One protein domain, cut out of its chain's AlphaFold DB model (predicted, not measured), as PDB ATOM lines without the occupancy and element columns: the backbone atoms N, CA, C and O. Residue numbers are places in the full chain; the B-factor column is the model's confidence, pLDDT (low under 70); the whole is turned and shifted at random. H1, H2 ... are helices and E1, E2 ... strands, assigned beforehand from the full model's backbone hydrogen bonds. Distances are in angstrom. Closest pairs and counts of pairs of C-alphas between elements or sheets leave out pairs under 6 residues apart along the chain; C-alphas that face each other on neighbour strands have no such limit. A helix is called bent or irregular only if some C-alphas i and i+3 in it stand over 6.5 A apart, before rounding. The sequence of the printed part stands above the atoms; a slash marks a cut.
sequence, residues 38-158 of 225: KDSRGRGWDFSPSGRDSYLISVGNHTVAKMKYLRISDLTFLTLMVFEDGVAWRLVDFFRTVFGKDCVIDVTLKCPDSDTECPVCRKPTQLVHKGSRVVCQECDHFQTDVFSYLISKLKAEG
ATOM      1  N   LYS A  38     124.443 149.352 151.007       50.72
ATOM      2  CA  LYS A  38     123.954 148.140 151.647       50.72
ATOM      3  C   LYS A  38     122.495 147.920 151.238       50.72
ATOM      4  O   LYS A  38     121.740 148.890 151.146       50.72
ATOM      5  N   ASP A  39     122.106 146.673 150.969       51.41
ATOM      6  CA  ASP A  39     120.687 146.352 150.785       51.41
ATOM      7  C   ASP A  39     119.880 146.734 152.047       51.41
ATOM      8  O   ASP A  39     120.440 147.114 153.079       51.41
ATOM      9  N   SER A  40     118.552 146.610 152.001       45.00
ATOM     10  CA  SER A  40     117.682 146.865 153.164       45.00
ATOM     11  C   SER A  40     118.013 146.001 154.396       45.00
ATOM     12  O   SER A  40     117.464 146.238 155.467       45.00
ATOM     13  N   ARG A  41     118.911 145.015 154.260       48.72
ATOM     14  CA  ARG A  41     119.415 144.128 155.313       48.72
ATOM     15  C   ARG A  41     120.896 144.360 155.644       48.72
ATOM     16  O   ARG A  41     121.483 143.562 156.368       48.72
ATOM     17  N   GLY A  42     121.525 145.423 155.142       54.62
ATOM     18  CA  GLY A  42     122.905 145.754 155.490       54.62
ATOM     19  C   GLY A  42     123.993 145.066 154.646       54.62
ATOM     20  O   GLY A  42     125.174 145.225 154.968       54.62
ATOM     21  N   ARG A  43     123.649 144.310 153.591       59.31
ATOM     22  CA  ARG A  43     124.604 143.485 152.824       59.31
ATOM     23  C   ARG A  43     125.227 144.247 151.654       59.31
ATOM     24  O   ARG A  43     124.529 144.940 150.915       59.31
ATOM     25  N   GLY A  44     126.547 144.117 151.505       64.50
ATOM     26  CA  GLY A  44     127.318 144.677 150.393       64.50
ATOM     27  C   GLY A  44     127.262 143.801 149.141       64.50
ATOM     28  O   GLY A  44     126.911 142.622 149.218       64.50
ATOM     29  N   TRP A  45     127.614 144.392 148.001       72.38
ATOM     30  CA  TRP A  45     127.682 143.705 146.715       72.38
ATOM     31  C   TRP A  45     129.133 143.303 146.436       72.38
ATOM     32  O   TRP A  45     130.053 144.084 146.660       72.38
ATOM     33  N   ASP A  46     129.340 142.085 145.965       73.56
ATOM     34  CA  ASP A  46     130.640 141.551 145.572       73.56
ATOM     35  C   ASP A  46     130.629 141.325 144.060       73.56
ATOM     36  O   ASP A  46     129.632 140.829 143.530       73.56
ATOM     37  N   PHE A  47     131.701 141.701 143.359       77.94
ATOM     38  CA  PHE A  47     131.838 141.394 141.940       77.94
ATOM     39  C   PHE A  47     133.088 140.551 141.734       77.94
ATOM     40  O   PHE A  47     134.214 141.029 141.812       77.94
ATOM     41  N   SER A  48     132.889 139.275 141.439       77.00
ATOM     42  CA  SER A  48     133.971 138.307 141.295       77.00
ATOM     43  C   SER A  48     134.258 138.035 139.816       77.00
ATOM     44  O   SER A  48     133.318 137.746 139.071       77.00
ATOM     45  N   PRO A  49     135.522 138.083 139.357       78.81
ATOM     46  CA  PRO A  49     135.872 137.743 137.980       78.81
ATOM     47  C   PRO A  49     135.384 136.337 137.585       78.81
ATOM     48  O   PRO A  49     135.491 135.379 138.346       78.81
ATOM     49  N   SER A  50     134.847 136.209 136.374       79.69
ATOM     50  CA  SER A  50     134.264 134.984 135.803       79.69
ATOM     51  C   SER A  50     134.708 134.803 134.347       79.69
ATOM     52  O   SER A  50     133.906 134.554 133.447       79.69
ATOM     53  N   GLY A  51     136.000 134.989 134.087       76.62
ATOM     54  CA  GLY A  51     136.589 135.000 132.745       76.62
ATOM     55  C   GLY A  51     137.109 136.383 132.357       76.62
ATOM     56  O   GLY A  51     137.143 137.282 133.189       76.62
ATOM     57  N   ARG A  52     137.525 136.534 131.092       73.44
ATOM     58  CA  ARG A  52     138.277 137.707 130.615       73.44
ATOM     59  C   ARG A  52     137.528 139.031 130.796       73.44
ATOM     60  O   ARG A  52     138.106 139.976 131.304       73.44
ATOM     61  N   ASP A  53     136.239 139.042 130.457       77.38
ATOM     62  CA  ASP A  53     135.421 140.262 130.415       77.38
ATOM     63  C   ASP A  53     134.067 140.069 131.108       77.38
ATOM     64  O   ASP A  53     133.043 140.627 130.706       77.38
ATOM     65  N   SER A  54     134.013 139.187 132.110       81.69
ATOM     66  CA  SER A  54     132.760 138.903 132.800       81.69
ATOM     67  C   SER A  54     132.932 138.730 134.293       81.69
ATOM     68  O   SER A  54     133.951 138.222 134.749       81.69
ATOM     69  N   TYR A  55     131.915 139.141 135.041       83.19
ATOM     70  CA  TYR A  55     131.929 139.209 136.495       83.19
ATOM     71  C   TYR A  55     130.638 138.604 137.031       83.19
ATOM     72  O   TYR A  55     129.556 138.898 136.525       83.19
ATOM     73  N   LEU A  56     130.733 137.751 138.043       83.69
ATOM     74  CA  LEU A  56     129.587 137.381 138.864       83.69
ATOM     75  C   LEU A  56     129.329 138.495 139.862       83.69
ATOM     76  O   LEU A  56     130.274 139.076 140.380       83.69
ATOM     77  N   ILE A  57     128.063 138.773 140.124       84.44
ATOM     78  CA  ILE A  57     127.631 139.768 141.090       84.44
ATOM     79  C   ILE A  57     126.882 139.044 142.194       84.44
ATOM     80  O   ILE A  57     125.898 138.355 141.914       84.44
ATOM     81  N   SER A  58     127.325 139.229 143.431       77.19
ATOM     82  CA  SER A  58     126.794 138.545 144.603       77.19
ATOM     83  C   SER A  58     126.415 139.524 145.710       77.19
ATOM     84  O   SER A  58     127.000 140.593 145.836       77.19
ATOM     85  N   VAL A  59     125.436 139.155 146.535       72.19
ATOM     86  CA  VAL A  59     125.057 139.869 147.762       72.19
ATOM     87  C   VAL A  59     125.259 138.913 148.936       72.19
ATOM     88  O   VAL A  59     124.471 137.992 149.162       72.19
ATOM     89  N   GLY A  60     126.354 139.094 149.678       70.19
ATOM     90  CA  GLY A  60     126.852 138.058 150.590       70.19
ATOM     91  C   GLY A  60     127.285 136.806 149.815       70.19
ATOM     92  O   GLY A  60     127.995 136.917 148.823       70.19
ATOM     93  N   ASN A  61     126.821 135.624 150.228       67.94
ATOM     94  CA  ASN A  61     127.156 134.347 149.571       67.94
ATOM     95  C   ASN A  61     126.227 133.997 148.396       67.94
ATOM     96  O   ASN A  61     126.252 132.873 147.900       67.94
ATOM     97  N   HIS A  62     125.364 134.928 147.992       70.44
ATOM     98  CA  HIS A  62     124.305 134.672 147.029       70.44
ATOM     99  C   HIS A  62     124.576 135.384 145.709       70.44
ATOM    100  O   HIS A  62     124.642 136.611 145.689       70.44
ATOM    101  N   THR A  63     124.729 134.637 144.617       78.31
ATOM    102  CA  THR A  63     124.976 135.200 143.282       78.31
ATOM    103  C   THR A  63     123.665 135.656 142.652       78.31
ATOM    104  O   THR A  63     122.794 134.841 142.358       78.31
ATOM    105  N   VAL A  64     123.553 136.953 142.385       79.38
ATOM    106  CA  VAL A  64     122.322 137.591 141.901       79.38
ATOM    107  C   VAL A  64     122.378 137.982 140.428       79.38
ATOM    108  O   VAL A  64     121.337 138.148 139.795       79.38
ATOM    109  N   ALA A  65     123.572 138.127 139.850       84.62
ATOM    110  CA  ALA A  65     123.722 138.439 138.434       84.62
ATOM    111  C   ALA A  65     125.089 138.022 137.877       84.62
ATOM    112  O   ALA A  65     126.019 137.678 138.602       84.62
ATOM    113  N   LYS A  66     125.212 138.086 136.554       86.44
ATOM    114  CA  LYS A  66     126.464 138.033 135.810       86.44
ATOM    115  C   LYS A  66     126.522 139.224 134.862       86.44
ATOM    116  O   LYS A  66     125.611 139.425 134.069       86.44
ATOM    117  N   MET A  67     127.601 139.987 134.912       88.75
ATOM    118  CA  MET A  67     127.887 141.086 133.999       88.75
ATOM    119  C   MET A  67     128.899 140.642 132.947       88.75
ATOM    120  O   MET A  67     129.846 139.924 133.265       88.75
ATOM    121  N   LYS A  68     128.735 141.112 131.715       87.00
ATOM    122  CA  LYS A  68     129.804 141.214 130.722       87.00
ATOM    123  C   LYS A  68     130.055 142.678 130.401       87.00
ATOM    124  O   LYS A  68     129.105 143.455 130.333       87.00
ATOM    125  N   TYR A  69     131.317 143.018 130.210       83.12
ATOM    126  CA  TYR A  69     131.763 144.363 129.881       83.12
ATOM    127  C   TYR A  69     132.445 144.350 128.517       83.12
ATOM    128  O   TYR A  69     133.231 143.453 128.223       83.12
ATOM    129  N   LEU A  70     132.135 145.340 127.688       82.00
ATOM    130  CA  LEU A  70     132.809 145.569 126.422       82.00
ATOM    131  C   LEU A  70     132.963 147.072 126.212       82.00
ATOM    132  O   LEU A  70     131.994 147.825 126.303       82.00
ATOM    133  N   ARG A  71     134.179 147.507 125.892       78.44
ATOM    134  CA  ARG A  71     134.459 148.893 125.529       78.44
ATOM    135  C   ARG A  71     134.817 148.969 124.058       78.44
ATOM    136  O   ARG A  71     135.736 148.289 123.610       78.44
ATOM    137  N   ILE A  72     134.080 149.791 123.320       79.50
ATOM    138  CA  ILE A  72     134.341 150.075 121.910       79.50
ATOM    139  C   ILE A  72     134.537 151.583 121.807       79.50
ATOM    140  O   ILE A  72     133.580 152.349 121.919       79.50
ATOM    141  N   SER A  73     135.789 152.003 121.633       82.81
ATOM    142  CA  SER A  73     136.182 153.417 121.639       82.81
ATOM    143  C   SER A  73     135.765 154.113 122.952       82.81
ATOM    144  O   SER A  73     136.174 153.686 124.039       82.81
ATOM    145  N   ASP A  74     134.932 155.151 122.870       78.75
ATOM    146  CA  ASP A  74     134.435 155.910 124.023       78.75
ATOM    147  C   ASP A  74     133.130 155.348 124.605       78.75
ATOM    148  O   ASP A  74     132.690 155.772 125.673       78.75
ATOM    149  N   LEU A  75     132.520 154.359 123.943       74.62
ATOM    150  CA  LEU A  75     131.272 153.751 124.385       74.62
ATOM    151  C   LEU A  75     131.537 152.532 125.268       74.62
ATOM    152  O   LEU A  75     132.302 151.624 124.927       74.62
ATOM    153  N   THR A  76     130.848 152.507 126.408       80.06
ATOM    154  CA  THR A  76     130.846 151.375 127.336       80.06
ATOM    155  C   THR A  76     129.540 150.606 127.202       80.06
ATOM    156  O   THR A  76     128.466 151.148 127.476       80.06
ATOM    157  N   PHE A  77     129.656 149.335 126.826       82.94
ATOM    158  CA  PHE A  77     128.555 148.389 126.718       82.94
ATOM    159  C   PHE A  77     128.604 147.406 127.885       82.94
ATOM    160  O   PHE A  77     129.622 146.748 128.132       82.94
ATOM    161  N   LEU A  78     127.487 147.284 128.593       87.56
ATOM    162  CA  LEU A  78     127.313 146.322 129.675       87.56
ATOM    163  C   LEU A  78     126.170 145.375 129.342       87.56
ATOM    164  O   LEU A  78     125.056 145.813 129.081       87.56
ATOM    165  N   THR A  79     126.418 144.071 129.427       87.56
ATOM    166  CA  THR A  79     125.352 143.064 129.394       87.56
ATOM    167  C   THR A  79     125.171 142.476 130.784       87.56
ATOM    168  O   THR A  79     126.069 141.815 131.306       87.56
ATOM    169  N   LEU A  80     124.003 142.680 131.382       87.44
ATOM    170  CA  LEU A  80     123.634 142.185 132.702       87.44
ATOM    171  C   LEU A  80     122.672 141.012 132.568       87.44
ATOM    172  O   LEU A  80     121.520 141.174 132.189       87.44
ATOM    173  N   MET A  81     123.134 139.820 132.915       84.19
ATOM    174  CA  MET A  81     122.294 138.646 133.111       84.19
ATOM    175  C   MET A  81     121.910 138.560 134.581       84.19
ATOM    176  O   MET A  81     122.711 138.136 135.408       84.19
ATOM    177  N   VAL A  82     120.698 138.966 134.911       81.44
ATOM    178  CA  VAL A  82     120.240 139.062 136.289       81.44
ATOM    179  C   VAL A  82     119.367 137.848 136.623       81.44
ATOM    180  O   VAL A  82     118.459 137.474 135.874       81.44
ATOM    181  N   PHE A  83     119.695 137.192 137.733       73.38
ATOM    182  CA  PHE A  83     119.040 135.972 138.209       73.38
ATOM    183  C   PHE A  83     117.896 136.271 139.178       73.38
ATOM    184  O   PHE A  83     117.002 135.443 139.318       73.38
ATOM    185  N   GLU A  84     117.912 137.460 139.782       69.88
ATOM    186  CA  GLU A  84     116.880 137.955 140.687       69.88
ATOM    187  C   GLU A  84     116.333 139.301 140.206       69.88
ATOM    188  O   GLU A  84     117.051 140.253 139.934       69.88
ATOM    189  N   ASP A  85     115.032 139.411 140.102       63.25
ATOM    190  CA  ASP A  85     114.326 140.592 139.620       63.25
ATOM    191  C   ASP A  85     114.526 141.854 140.477       63.25
ATOM    192  O   ASP A  85     114.890 142.909 139.948       63.25
ATOM    193  N   GLY A  86     114.408 141.733 141.804       67.44
ATOM    194  CA  GLY A  86     114.420 142.856 142.748       67.44
ATOM    195  C   GLY A  86     115.766 143.579 142.864       67.44
ATOM    196  O   GLY A  86     115.889 144.588 143.566       67.44
ATOM    197  N   VAL A  87     116.794 143.078 142.178       72.88
ATOM    198  CA  VAL A  87     118.134 143.671 142.112       72.88
ATOM    199  C   VAL A  87     118.445 144.308 140.758       72.88
ATOM    200  O   VAL A  87     119.394 145.088 140.675       72.88
ATOM    201  N   ALA A  88     117.662 144.029 139.710       75.62
ATOM    202  CA  ALA A  88     117.972 144.442 138.342       75.62
ATOM    203  C   ALA A  88     118.101 145.963 138.213       75.62
ATOM    204  O   ALA A  88     119.101 146.475 137.712       75.62
ATOM    205  N   TRP A  89     117.118 146.696 138.734       76.62
ATOM    206  CA  TRP A  89     117.116 148.153 138.683       76.62
ATOM    207  C   TRP A  89     118.236 148.776 139.526       76.62
ATOM    208  O   TRP A  89     118.830 149.776 139.128       76.62
ATOM    209  N   ARG A  90     118.581 148.155 140.665       78.00
ATOM    210  CA  ARG A  90     119.677 148.608 141.538       78.00
ATOM    211  C   ARG A  90     121.020 148.491 140.832       78.00
ATOM    212  O   ARG A  90     121.856 149.380 140.962       78.00
ATOM    213  N   LEU A  91     121.206 147.410 140.076       79.56
ATOM    214  CA  LEU A  91     122.387 147.209 139.248       79.56
ATOM    215  C   LEU A  91     122.467 148.243 138.128       79.56
ATOM    216  O   LEU A  91     123.518 148.851 137.955       79.56
ATOM    217  N   VAL A  92     121.368 148.496 137.411       81.12
ATOM    218  CA  VAL A  92     121.338 149.524 136.357       81.12
ATOM    219  C   VAL A  92     121.707 150.901 136.913       81.12
ATOM    220  O   VAL A  92     122.588 151.563 136.362       81.12
ATOM    221  N   ASP A  93     121.085 151.323 138.017       79.19
ATOM    222  CA  ASP A  93     121.375 152.616 138.651       79.19
ATOM    223  C   ASP A  93     122.834 152.709 139.101       79.19
ATOM    224  O   ASP A  93     123.504 153.725 138.885       79.19
ATOM    225  N   PHE A  94     123.342 151.631 139.704       79.31
ATOM    226  CA  PHE A  94     124.735 151.530 140.106       79.31
ATOM    227  C   PHE A  94     125.667 151.728 138.906       79.31
ATOM    228  O   PHE A  94     126.533 152.602 138.936       79.31
ATOM    229  N   PHE A  95     125.458 150.989 137.818       80.69
ATOM    230  CA  PHE A  95     126.335 151.056 136.656       80.69
ATOM    231  C   PHE A  95     126.257 152.387 135.912       80.69
ATOM    232  O   PHE A  95     127.296 152.907 135.520       80.69
ATOM    233  N   ARG A  96     125.081 153.014 135.811       79.31
ATOM    234  CA  ARG A  96     124.970 154.391 135.293       79.31
ATOM    235  C   ARG A  96     125.694 155.410 136.167       79.31
ATOM    236  O   ARG A  96     126.232 156.390 135.661       79.31
ATOM    237  N   THR A  97     125.738 155.184 137.478       73.56
ATOM    238  CA  THR A  97     126.494 156.038 138.409       73.56
ATOM    239  C   THR A  97     128.007 155.862 138.253       73.56
ATOM    240  O   THR A  97     128.764 156.804 138.490       73.56
ATOM    241  N   VAL A  98     128.459 154.661 137.882       71.50
ATOM    242  CA  VAL A  98     129.883 154.339 137.701       71.50
ATOM    243  C   VAL A  98     130.390 154.759 136.321       71.50
ATOM    244  O   VAL A  98     131.440 155.389 136.238       71.50
ATOM    245  N   PHE A  99     129.655 154.432 135.259       73.56
ATOM    246  CA  PHE A  99     130.080 154.617 133.866       73.56
ATOM    247  C   PHE A  99     129.490 155.858 133.192       73.56
ATOM    248  O   PHE A  99     129.852 156.167 132.061       73.56
ATOM    249  N   GLY A 100     128.610 156.586 133.879       73.06
ATOM    250  CA  GLY A 100     127.932 157.756 133.333       73.06
ATOM    251  C   GLY A 100     126.633 157.412 132.601       73.06
ATOM    252  O   GLY A 100     126.261 156.250 132.420       73.06
ATOM    253  N   LYS A 101     125.908 158.463 132.202       73.56
ATOM    254  CA  LYS A 101     124.584 158.347 131.567       73.56
ATOM    255  C   LYS A 101     124.639 157.771 130.150       73.56
ATOM    256  O   LYS A 101     123.654 157.176 129.729       73.56
ATOM    257  N   ASP A 102     125.778 157.902 129.473       74.81
ATOM    258  CA  ASP A 102     125.981 157.446 128.091       74.81
ATOM    259  C   ASP A 102     126.321 155.947 127.997       74.81
ATOM    260  O   ASP A 102     126.511 155.403 126.909       74.81
ATOM    261  N   CYS A 103     126.398 155.252 129.138       77.88
ATOM    262  CA  CYS A 103     126.597 153.811 129.177       77.88
ATOM    263  C   CYS A 103     125.358 153.069 128.656       77.88
ATOM    264  O   CYS A 103     124.246 153.225 129.174       77.88
ATOM    265  N   VAL A 104     125.576 152.206 127.663       82.62
ATOM    266  CA  VAL A 104     124.548 151.323 127.111       82.62
ATOM    267  C   VAL A 104     124.504 150.050 127.950       82.62
ATOM    268  O   VAL A 104     125.498 149.329 128.055       82.62
ATOM    269  N   ILE A 105     123.354 149.778 128.570       85.56
ATOM    270  CA  ILE A 105     123.178 148.652 129.493       85.56
ATOM    271  C   ILE A 105     122.053 147.755 128.995       85.56
ATOM    272  O   ILE A 105     120.883 148.113 129.125       85.56
ATOM    273  N   ASP A 106     122.410 146.566 128.524       85.00
ATOM    274  CA  ASP A 106     121.465 145.524 128.143       85.00
ATOM    275  C   ASP A 106     121.191 144.598 129.328       85.00
ATOM    276  O   ASP A 106     122.090 143.930 129.842       85.00
ATOM    277  N   VAL A 107     119.937 144.510 129.758       82.69
ATOM    278  CA  VAL A 107     119.511 143.702 130.905       82.69
ATOM    279  C   VAL A 107     118.722 142.495 130.424       82.69
ATOM    280  O   VAL A 107     117.739 142.632 129.706       82.69
ATOM    281  N   THR A 108     119.131 141.307 130.860       81.69
ATOM    282  CA  THR A 108     118.460 140.027 130.623       81.69
ATOM    283  C   THR A 108     118.035 139.415 131.955       81.69
ATOM    284  O   THR A 108     118.904 139.040 132.740       81.69
ATOM    285  N   LEU A 109     116.730 139.282 132.214       71.81
ATOM    286  CA  LEU A 109     116.225 138.601 133.419       71.81
ATOM    287  C   LEU A 109     115.899 137.133 133.156       71.81
ATOM    288  O   LEU A 109     115.193 136.835 132.193       71.81
ATOM    289  N   LYS A 110     116.347 136.251 134.059       67.19
ATOM    290  CA  LYS A 110     115.993 134.817 134.064       67.19
ATOM    291  C   LYS A 110     114.762 134.467 134.903       67.19
ATOM    292  O   LYS A 110     114.276 133.344 134.813       67.19
ATOM    293  N   CYS A 111     114.251 135.378 135.726       56.56
ATOM    294  CA  CYS A 111     112.993 135.188 136.454       56.56
ATOM    295  C   CYS A 111     112.519 136.549 136.993       56.56
ATOM    296  O   CYS A 111     112.908 136.914 138.096       56.56
ATOM    297  N   PRO A 112     111.785 137.363 136.213       53.88
ATOM    298  CA  PRO A 112     111.134 138.537 136.764       53.88
ATOM    299  C   PRO A 112     110.059 138.080 137.763       53.88
ATOM    300  O   PRO A 112     109.225 137.263 137.390       53.88
ATOM    301  N   ASP A 113     109.983 138.622 138.972       51.09
ATOM    302  CA  ASP A 113     108.672 138.949 139.532       51.09
ATOM    303  C   ASP A 113     108.419 140.369 139.004       51.09
ATOM    304  O   ASP A 113     109.293 141.236 139.041       51.09
ATOM    305  N   SER A 114     107.342 140.564 138.241       51.81
ATOM    306  CA  SER A 114     107.265 141.753 137.390       51.81
ATOM    307  C   SER A 114     106.975 142.976 138.247       51.81
ATOM    308  O   SER A 114     105.813 143.248 138.551       51.81
ATOM    309  N   ASP A 115     108.012 143.754 138.540       53.66
ATOM    310  CA  ASP A 115     107.859 145.195 138.656       53.66
ATOM    311  C   ASP A 115     107.166 145.688 137.372       53.66
ATOM    312  O   ASP A 115     107.473 145.262 136.251       53.66
ATOM    313  N   THR A 116     106.181 146.568 137.533       60.75
ATOM    314  CA  THR A 116     105.400 147.144 136.425       60.75
ATOM    315  C   THR A 116     106.218 148.101 135.556       60.75
ATOM    316  O   THR A 116     105.673 148.673 134.617       60.75
ATOM    317  N   GLU A 117     107.516 148.249 135.833       71.69
ATOM    318  CA  GLU A 117     108.433 149.182 135.190       71.69
ATOM    319  C   GLU A 117     109.653 148.472 134.590       71.69
ATOM    320  O   GLU A 117     110.177 147.486 135.109       71.69
ATOM    321  N   CYS A 118     110.163 149.017 133.489       75.94
ATOM    322  CA  CYS A 118     111.423 148.576 132.908       75.94
ATOM    323  C   CYS A 118     112.602 148.989 133.812       75.94
ATOM    324  O   CYS A 118     112.763 150.182 134.077       75.94
ATOM    325  N   PRO A 119     113.515 148.076 134.200       73.25
ATOM    326  CA  PRO A 119     114.658 148.429 135.045       73.25
ATOM    327  C   PRO A 119     115.658 149.359 134.342       73.25
ATOM    328  O   PRO A 119     116.472 149.993 135.009       73.25
ATOM    329  N   VAL A 120     115.604 149.451 133.006       79.75
ATOM    330  CA  VAL A 120     116.486 150.309 132.205       79.75
ATOM    331  C   VAL A 120     115.889 151.699 132.000       79.75
ATOM    332  O   VAL A 120     116.544 152.693 132.312       79.75
ATOM    333  N   CYS A 121     114.666 151.812 131.477       81.50
ATOM    334  CA  CYS A 121     114.073 153.114 131.144       81.50
ATOM    335  C   CYS A 121     113.074 153.649 132.179       81.50
ATOM    336  O   CYS A 121     112.632 154.784 132.034       81.50
ATOM    337  N   ARG A 122     112.724 152.863 133.210       79.25
ATOM    338  CA  ARG A 122     111.757 153.201 134.276       79.25
ATOM    339  C   ARG A 122     110.339 153.523 133.804       79.25
ATOM    340  O   ARG A 122     109.502 153.922 134.601       79.25
ATOM    341  N   LYS A 123     110.042 153.342 132.517       80.88
ATOM    342  CA  LYS A 123     108.677 153.444 131.999       80.88
ATOM    343  C   LYS A 123     107.903 152.160 132.305       80.88
ATOM    344  O   LYS A 123     108.538 151.101 132.398       80.88
ATOM    345  N   PRO A 124     106.562 152.226 132.394       74.06
ATOM    346  CA  PRO A 124     105.730 151.041 132.502       74.06
ATOM    347  C   PRO A 124     106.102 150.014 131.433       74.06
ATOM    348  O   PRO A 124     106.300 150.376 130.269       74.06
ATOM    349  N   THR A 125     106.251 148.748 131.816       66.38
ATOM    350  CA  THR A 125     106.765 147.703 130.926       66.38
ATOM    351  C   THR A 125     105.737 147.359 129.847       66.38
ATOM    352  O   THR A 125     104.969 146.407 129.965       66.38
ATOM    353  N   GLN A 126     105.749 148.122 128.751       71.69
ATOM    354  CA  GLN A 126     105.177 147.695 127.478       71.69
ATOM    355  C   GLN A 126     106.159 146.718 126.840       71.69
ATOM    356  O   GLN A 126     107.192 147.091 126.281       71.69
ATOM    357  N   LEU A 127     105.887 145.438 127.061       72.19
ATOM    358  CA  LEU A 127     106.746 144.342 126.659       72.19
ATOM    359  C   LEU A 127     106.221 143.720 125.366       72.19
ATOM    360  O   LEU A 127     105.079 143.269 125.311       72.19
ATOM    361  N   VAL A 128     107.065 143.687 124.336       76.69
ATOM    362  CA  VAL A 128     106.741 143.135 123.016       76.69
ATOM    363  C   VAL A 128     107.581 141.903 122.715       76.69
ATOM    364  O   VAL A 128     108.727 141.771 123.144       76.69
ATOM    365  N   HIS A 129     107.005 140.974 121.959       72.00
ATOM    366  CA  HIS A 129     107.680 139.739 121.569       72.00
ATOM    367  C   HIS A 129     108.640 139.976 120.398       72.00
ATOM    368  O   HIS A 129     108.239 140.493 119.356       72.00
ATOM    369  N   LYS A 130     109.889 139.516 120.536       75.75
ATOM    370  CA  LYS A 130     110.890 139.436 119.458       75.75
ATOM    371  C   LYS A 130     111.573 138.064 119.493       75.75
ATOM    372  O   LYS A 130     112.461 137.805 120.304       75.75
ATOM    373  N   GLY A 131     111.167 137.153 118.607       75.94
ATOM    374  CA  GLY A 131     111.755 135.809 118.549       75.94
ATOM    375  C   GLY A 131     111.504 135.021 119.839       75.94
ATOM    376  O   GLY A 131     110.358 134.883 120.252       75.94
ATOM    377  N   SER A 132     112.540 134.471 120.475       71.81
ATOM    378  CA  SER A 132     112.444 133.731 121.751       71.81
ATOM    379  C   SER A 132     112.449 134.622 123.001       71.81
ATOM    380  O   SER A 132     112.456 134.104 124.120       71.81
ATOM    381  N   ARG A 133     112.444 135.950 122.826       76.94
ATOM    382  CA  ARG A 133     112.556 136.930 123.909       76.94
ATOM    383  C   ARG A 133     111.384 137.900 123.924       76.94
ATOM    384  O   ARG A 133     110.733 138.151 122.910       76.94
ATOM    385  N   VAL A 134     111.164 138.460 125.099       76.12
ATOM    386  CA  VAL A 134     110.262 139.568 125.370       76.12
ATOM    387  C   VAL A 134     111.131 140.782 125.667       76.12
ATOM    388  O   VAL A 134     112.008 140.698 126.524       76.12
ATOM    389  N   VAL A 135     110.924 141.885 124.950       82.25
ATOM    390  CA  VAL A 135     111.748 143.098 125.049       82.25
ATOM    391  C   VAL A 135     110.912 144.303 125.459       82.25
ATOM    392  O   VAL A 135     109.720 144.372 125.161       82.25
ATOM    393  N   CYS A 136     111.528 145.277 126.123       82.50
ATOM    394  CA  CYS A 136     110.893 146.567 126.376       82.50
ATOM    395  C   CYS A 136     110.758 147.354 125.074       82.50
ATOM    396  O   CYS A 136     111.759 147.703 124.454       82.50
ATOM    397  N   GLN A 137     109.522 147.675 124.696       84.62
ATOM    398  CA  GLN A 137     109.213 148.440 123.489       84.62
ATOM    399  C   GLN A 137     109.810 149.852 123.516       84.62
ATOM    400  O   GLN A 137     110.159 150.392 122.473       84.62
ATOM    401  N   GLU A 138     109.951 150.432 124.708       86.88
ATOM    402  CA  GLU A 138     110.391 151.815 124.887       86.88
ATOM    403  C   GLU A 138     111.894 152.018 124.697       86.88
ATOM    404  O   GLU A 138     112.311 153.087 124.260       86.88
ATOM    405  N   CYS A 139     112.722 151.040 125.076       82.69
ATOM    406  CA  CYS A 139     114.176 151.215 125.056       82.69
ATOM    407  C   CYS A 139     114.959 150.082 124.401       82.69
ATOM    408  O   CYS A 139     116.155 150.249 124.221       82.69
ATOM    409  N   ASP A 140     114.346 148.930 124.116       82.50
ATOM    410  CA  ASP A 140     114.967 147.719 123.539       82.50
ATOM    411  C   ASP A 140     116.151 147.104 124.324       82.50
ATOM    412  O   ASP A 140     116.568 145.984 124.058       82.50
ATOM    413  N   HIS A 141     116.649 147.791 125.353       83.38
ATOM    414  CA  HIS A 141     117.753 147.369 126.216       83.38
ATOM    415  C   HIS A 141     117.348 146.413 127.341       83.38
ATOM    416  O   HIS A 141     118.194 145.795 127.982       83.38
ATOM    417  N   PHE A 142     116.056 146.286 127.631       81.31
ATOM    418  CA  PHE A 142     115.568 145.290 128.579       81.31
ATOM    419  C   PHE A 142     114.956 144.124 127.824       81.31
ATOM    420  O   PHE A 142     114.064 144.325 126.999       81.31
ATOM    421  N   GLN A 143     115.382 142.916 128.170       80.44
ATOM    422  CA  GLN A 143     114.822 141.685 127.649       80.44
ATOM    423  C   GLN A 143     114.688 140.621 128.740       80.44
ATOM    424  O   GLN A 143     115.408 140.588 129.736       80.44
ATOM    425  N   THR A 144     113.775 139.693 128.533       75.56
ATOM    426  CA  THR A 144     113.655 138.465 129.317       75.56
ATOM    427  C   THR A 144     113.237 137.356 128.366       75.56
ATOM    428  O   THR A 144     112.688 137.622 127.292       75.56
ATOM    429  N   ASP A 145     113.553 136.108 128.678       76.62
ATOM    430  CA  ASP A 145     113.022 135.016 127.875       76.62
ATOM    431  C   ASP A 145     111.517 134.837 128.132       76.62
ATOM    432  O   ASP A 145     110.958 135.264 129.147       76.62
ATOM    433  N   VAL A 146     110.833 134.234 127.160       74.31
ATOM    434  CA  VAL A 146     109.378 134.032 127.222       74.31
ATOM    435  C   VAL A 146     108.964 133.195 128.442       74.31
ATOM    436  O   VAL A 146     107.872 133.394 128.971       74.31
ATOM    437  N   PHE A 147     109.824 132.283 128.905       74.88
ATOM    438  CA  PHE A 147     109.545 131.414 130.047       74.88
ATOM    439  C   PHE A 147     109.526 132.214 131.343       74.88
ATOM    440  O   PHE A 147     108.545 132.189 132.088       74.88
ATOM    441  N   SER A 148     110.574 132.994 131.563       73.25
ATOM    442  CA  SER A 148     110.692 133.900 132.693       73.25
ATOM    443  C   SER A 148     109.562 134.927 132.699       73.25
ATOM    444  O   SER A 148     108.961 135.164 133.745       73.25
ATOM    445  N   TYR A 149     109.188 135.462 131.532       75.00
ATOM    446  CA  TYR A 149     108.023 136.340 131.407       75.00
ATOM    447  C   TYR A 149     106.711 135.659 131.835       75.00
ATOM    448  O   TYR A 149     105.933 136.242 132.592       75.00
ATOM    449  N   LEU A 150     106.467 134.420 131.396       76.19
ATOM    450  CA  LEU A 150     105.270 133.662 131.762       76.19
ATOM    451  C   LEU A 150     105.205 133.387 133.272       76.19
ATOM    452  O   LEU A 150     104.166 133.633 133.883       76.19
ATOM    453  N   ILE A 151     106.303 132.922 133.881       76.19
ATOM    454  CA  ILE A 151     106.376 132.693 135.334       76.19
ATOM    455  C   ILE A 151     106.042 133.968 136.102       76.19
ATOM    456  O   ILE A 151     105.236 133.936 137.031       76.19
ATOM    457  N   SER A 152     106.636 135.081 135.682       73.38
ATOM    458  CA  SER A 152     106.423 136.388 136.286       73.38
ATOM    459  C   SER A 152     104.954 136.776 136.333       73.38
ATOM    460  O   SER A 152     104.410 137.121 137.383       73.38
ATOM    461  N   LYS A 153     104.286 136.656 135.182       74.81
ATOM    462  CA  LYS A 153     102.881 137.015 135.036       74.81
ATOM    463  C   LYS A 153     101.975 136.064 135.813       74.81
ATOM    464  O   LYS A 153     101.035 136.526 136.447       74.81
ATOM    465  N   LEU A 154     102.285 134.768 135.844       76.94
ATOM    466  CA  LEU A 154     101.549 133.799 136.661       76.94
ATOM    467  C   LEU A 154     101.632 134.135 138.155       76.94
ATOM    468  O   LEU A 154     100.610 134.136 138.835       76.94
ATOM    469  N   LYS A 155     102.821 134.469 138.664       75.00
ATOM    470  CA  LYS A 155     102.981 134.893 140.061       75.00
ATOM    471  C   LYS A 155     102.218 136.184 140.367       75.00
ATOM    472  O   LYS A 155     101.569 136.257 141.407       75.00
ATOM    473  N   ALA A 156     102.255 137.168 139.463       71.56
ATOM    474  CA  ALA A 156     101.525 138.430 139.614       71.56
ATOM    475  C   ALA A 156      99.997 138.232 139.663       71.56
ATOM    476  O   ALA A 156      99.313 138.913 140.421       71.56
ATOM    477  N   GLU A 157      99.473 137.247 138.930       74.75
ATOM    478  CA  GLU A 157      98.065 136.820 138.991       74.75
ATOM    479  C   GLU A 157      97.730 135.953 140.224       74.75
ATOM    480  O   GLU A 157      96.620 135.430 140.348       74.75
ATOM    481  N   GLY A 158      98.683 135.773 141.142       74.56
ATOM    482  CA  GLY A 158      98.500 135.027 142.384       74.56
ATOM    483  C   GLY A 158      98.715 133.518 142.259       74.56
ATOM    484  O   GLY A 158      98.452 132.785 143.209       74.56
TER     485      GLY A 158
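This is residues 38 to 158 of the 225 residues of an uncharacterized protein of uncultured bacterium (UniProt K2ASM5). A long, strongly twisted sheet of eight strands runs through the domain, with a four-strand meander, E1 to E4, at one end and a small three-strand meander, E6 to E8, at the other, and E5 between the two. H1 covers one face of the sheet at E3, E4 and E5, while the short helix H2 follows directly on E8 and packs near E7 and E8. The long E3 and E4 hairpin reaches out to Ser 73, one of the two C-alphas farthest apart, with Gly 158 as the other. The printed part has 121 residues with two named helices and eight named strands, in the order E1 E2 E3 E4 H1 E5 E6 E7 E8 H2; the sheet is mixed, its order is E1 E2 E3 E4 E5 E8 E7 E6, and the class is mixed, helices and strands. The whole is compact, with a radius of gyration of the C-alphas of 14.3 A and spans of 37 by 36 by 24 A.

E5, residues 104 to 109, is an inner strand whose centre is the nearest to the mean of the C-alphas, at 4.9 A. Its neighbour E4, residues 75 to 82, is parallel to it at 10 degrees, with N 108 and O 80 2.7 A apart, within hydrogen-bond range. E4 and E3, residues 62 to 72, form an antiparallel hairpin at 159 degrees, with N 66 and O 81 at 2.8 A. E3 and E2, residues 54 to 59, are a hairpin at 148 degrees, with N 55 and O 67 at 2.8 A. E2 and the edge strand E1, residues 45 to 49, are a hairpin at 152 degrees, with N 46 and O 58 at 2.8 A; E1 to E4 form a meander, each strand the antiparallel neighbour of the one before. On the other side of E5, E8, residues 142 to 145, is parallel to it at 27 degrees, with N 143 and O 107 at 2.8 A. E8 and E7, residues 133 to 136, are a hairpin at 157 degrees, with N 134 and O 144 at 2.8 A. E7 and the edge strand E6, residues 127 to 130, are a hairpin at 138 degrees, with N 135 and O 128 at 2.8 A; E6, E7 and E8 form a second meander. H1, residues 85 to 99, is on the sheet at a height of 7.3 A, over E3 and only just not over E4, on which 2 of its C-alphas fall; it runs slantwise to the strands, at 35 degrees to E3 on the local plane. The closest C-alphas of H1 and E5 are those of Asp 85 and Leu 109, 6.8 A apart. E4, H1 and E5 form a strand-helix-strand unit, two parallel neighbour strands with a helix between, and its crossover is right-handed. H2, residues 146 to 156, is on the sheet at a height of 10.4 A, over E8 and along the strands, at 14 degrees to E8 on the local plane; its closest C-alphas to E7 are those of Val 146 and Arg 133, 5.4 A apart. H1 and H2 are apart; with the sheet they make two layers, helices on one face of a sheet. Every O i to N i+4 pair is within hydrogen-bond range in H2, and 9 of 11 in H1.

E1 begins at C-alpha 45 (127.682, 143.705, 146.715). E3 is the longest strand, 31.1 A, and ends at C-alpha 72 (134.341, 150.075, 121.910). E4 spans 21.9 A, E2 16.9 A and E5 16.5 A. H1 also spans 21.9 A; it is irregular, with C-alphas 86 and 89 7.2 A apart. H2 spans 15.3 A and ends at C-alpha 156 (101.525, 138.430, 139.614).

The C-alphas of Ser 73 and Gly 158 are 46.8 A apart. The printed part has no cut, and the link from E5 to E6, residues 110 to 126, is long; the other links are tight. The mean pLDDT of the printed part is 75.1, and the residues under 70 are 38 to 44, 61, 84 to 86, 110 to 116 and 125.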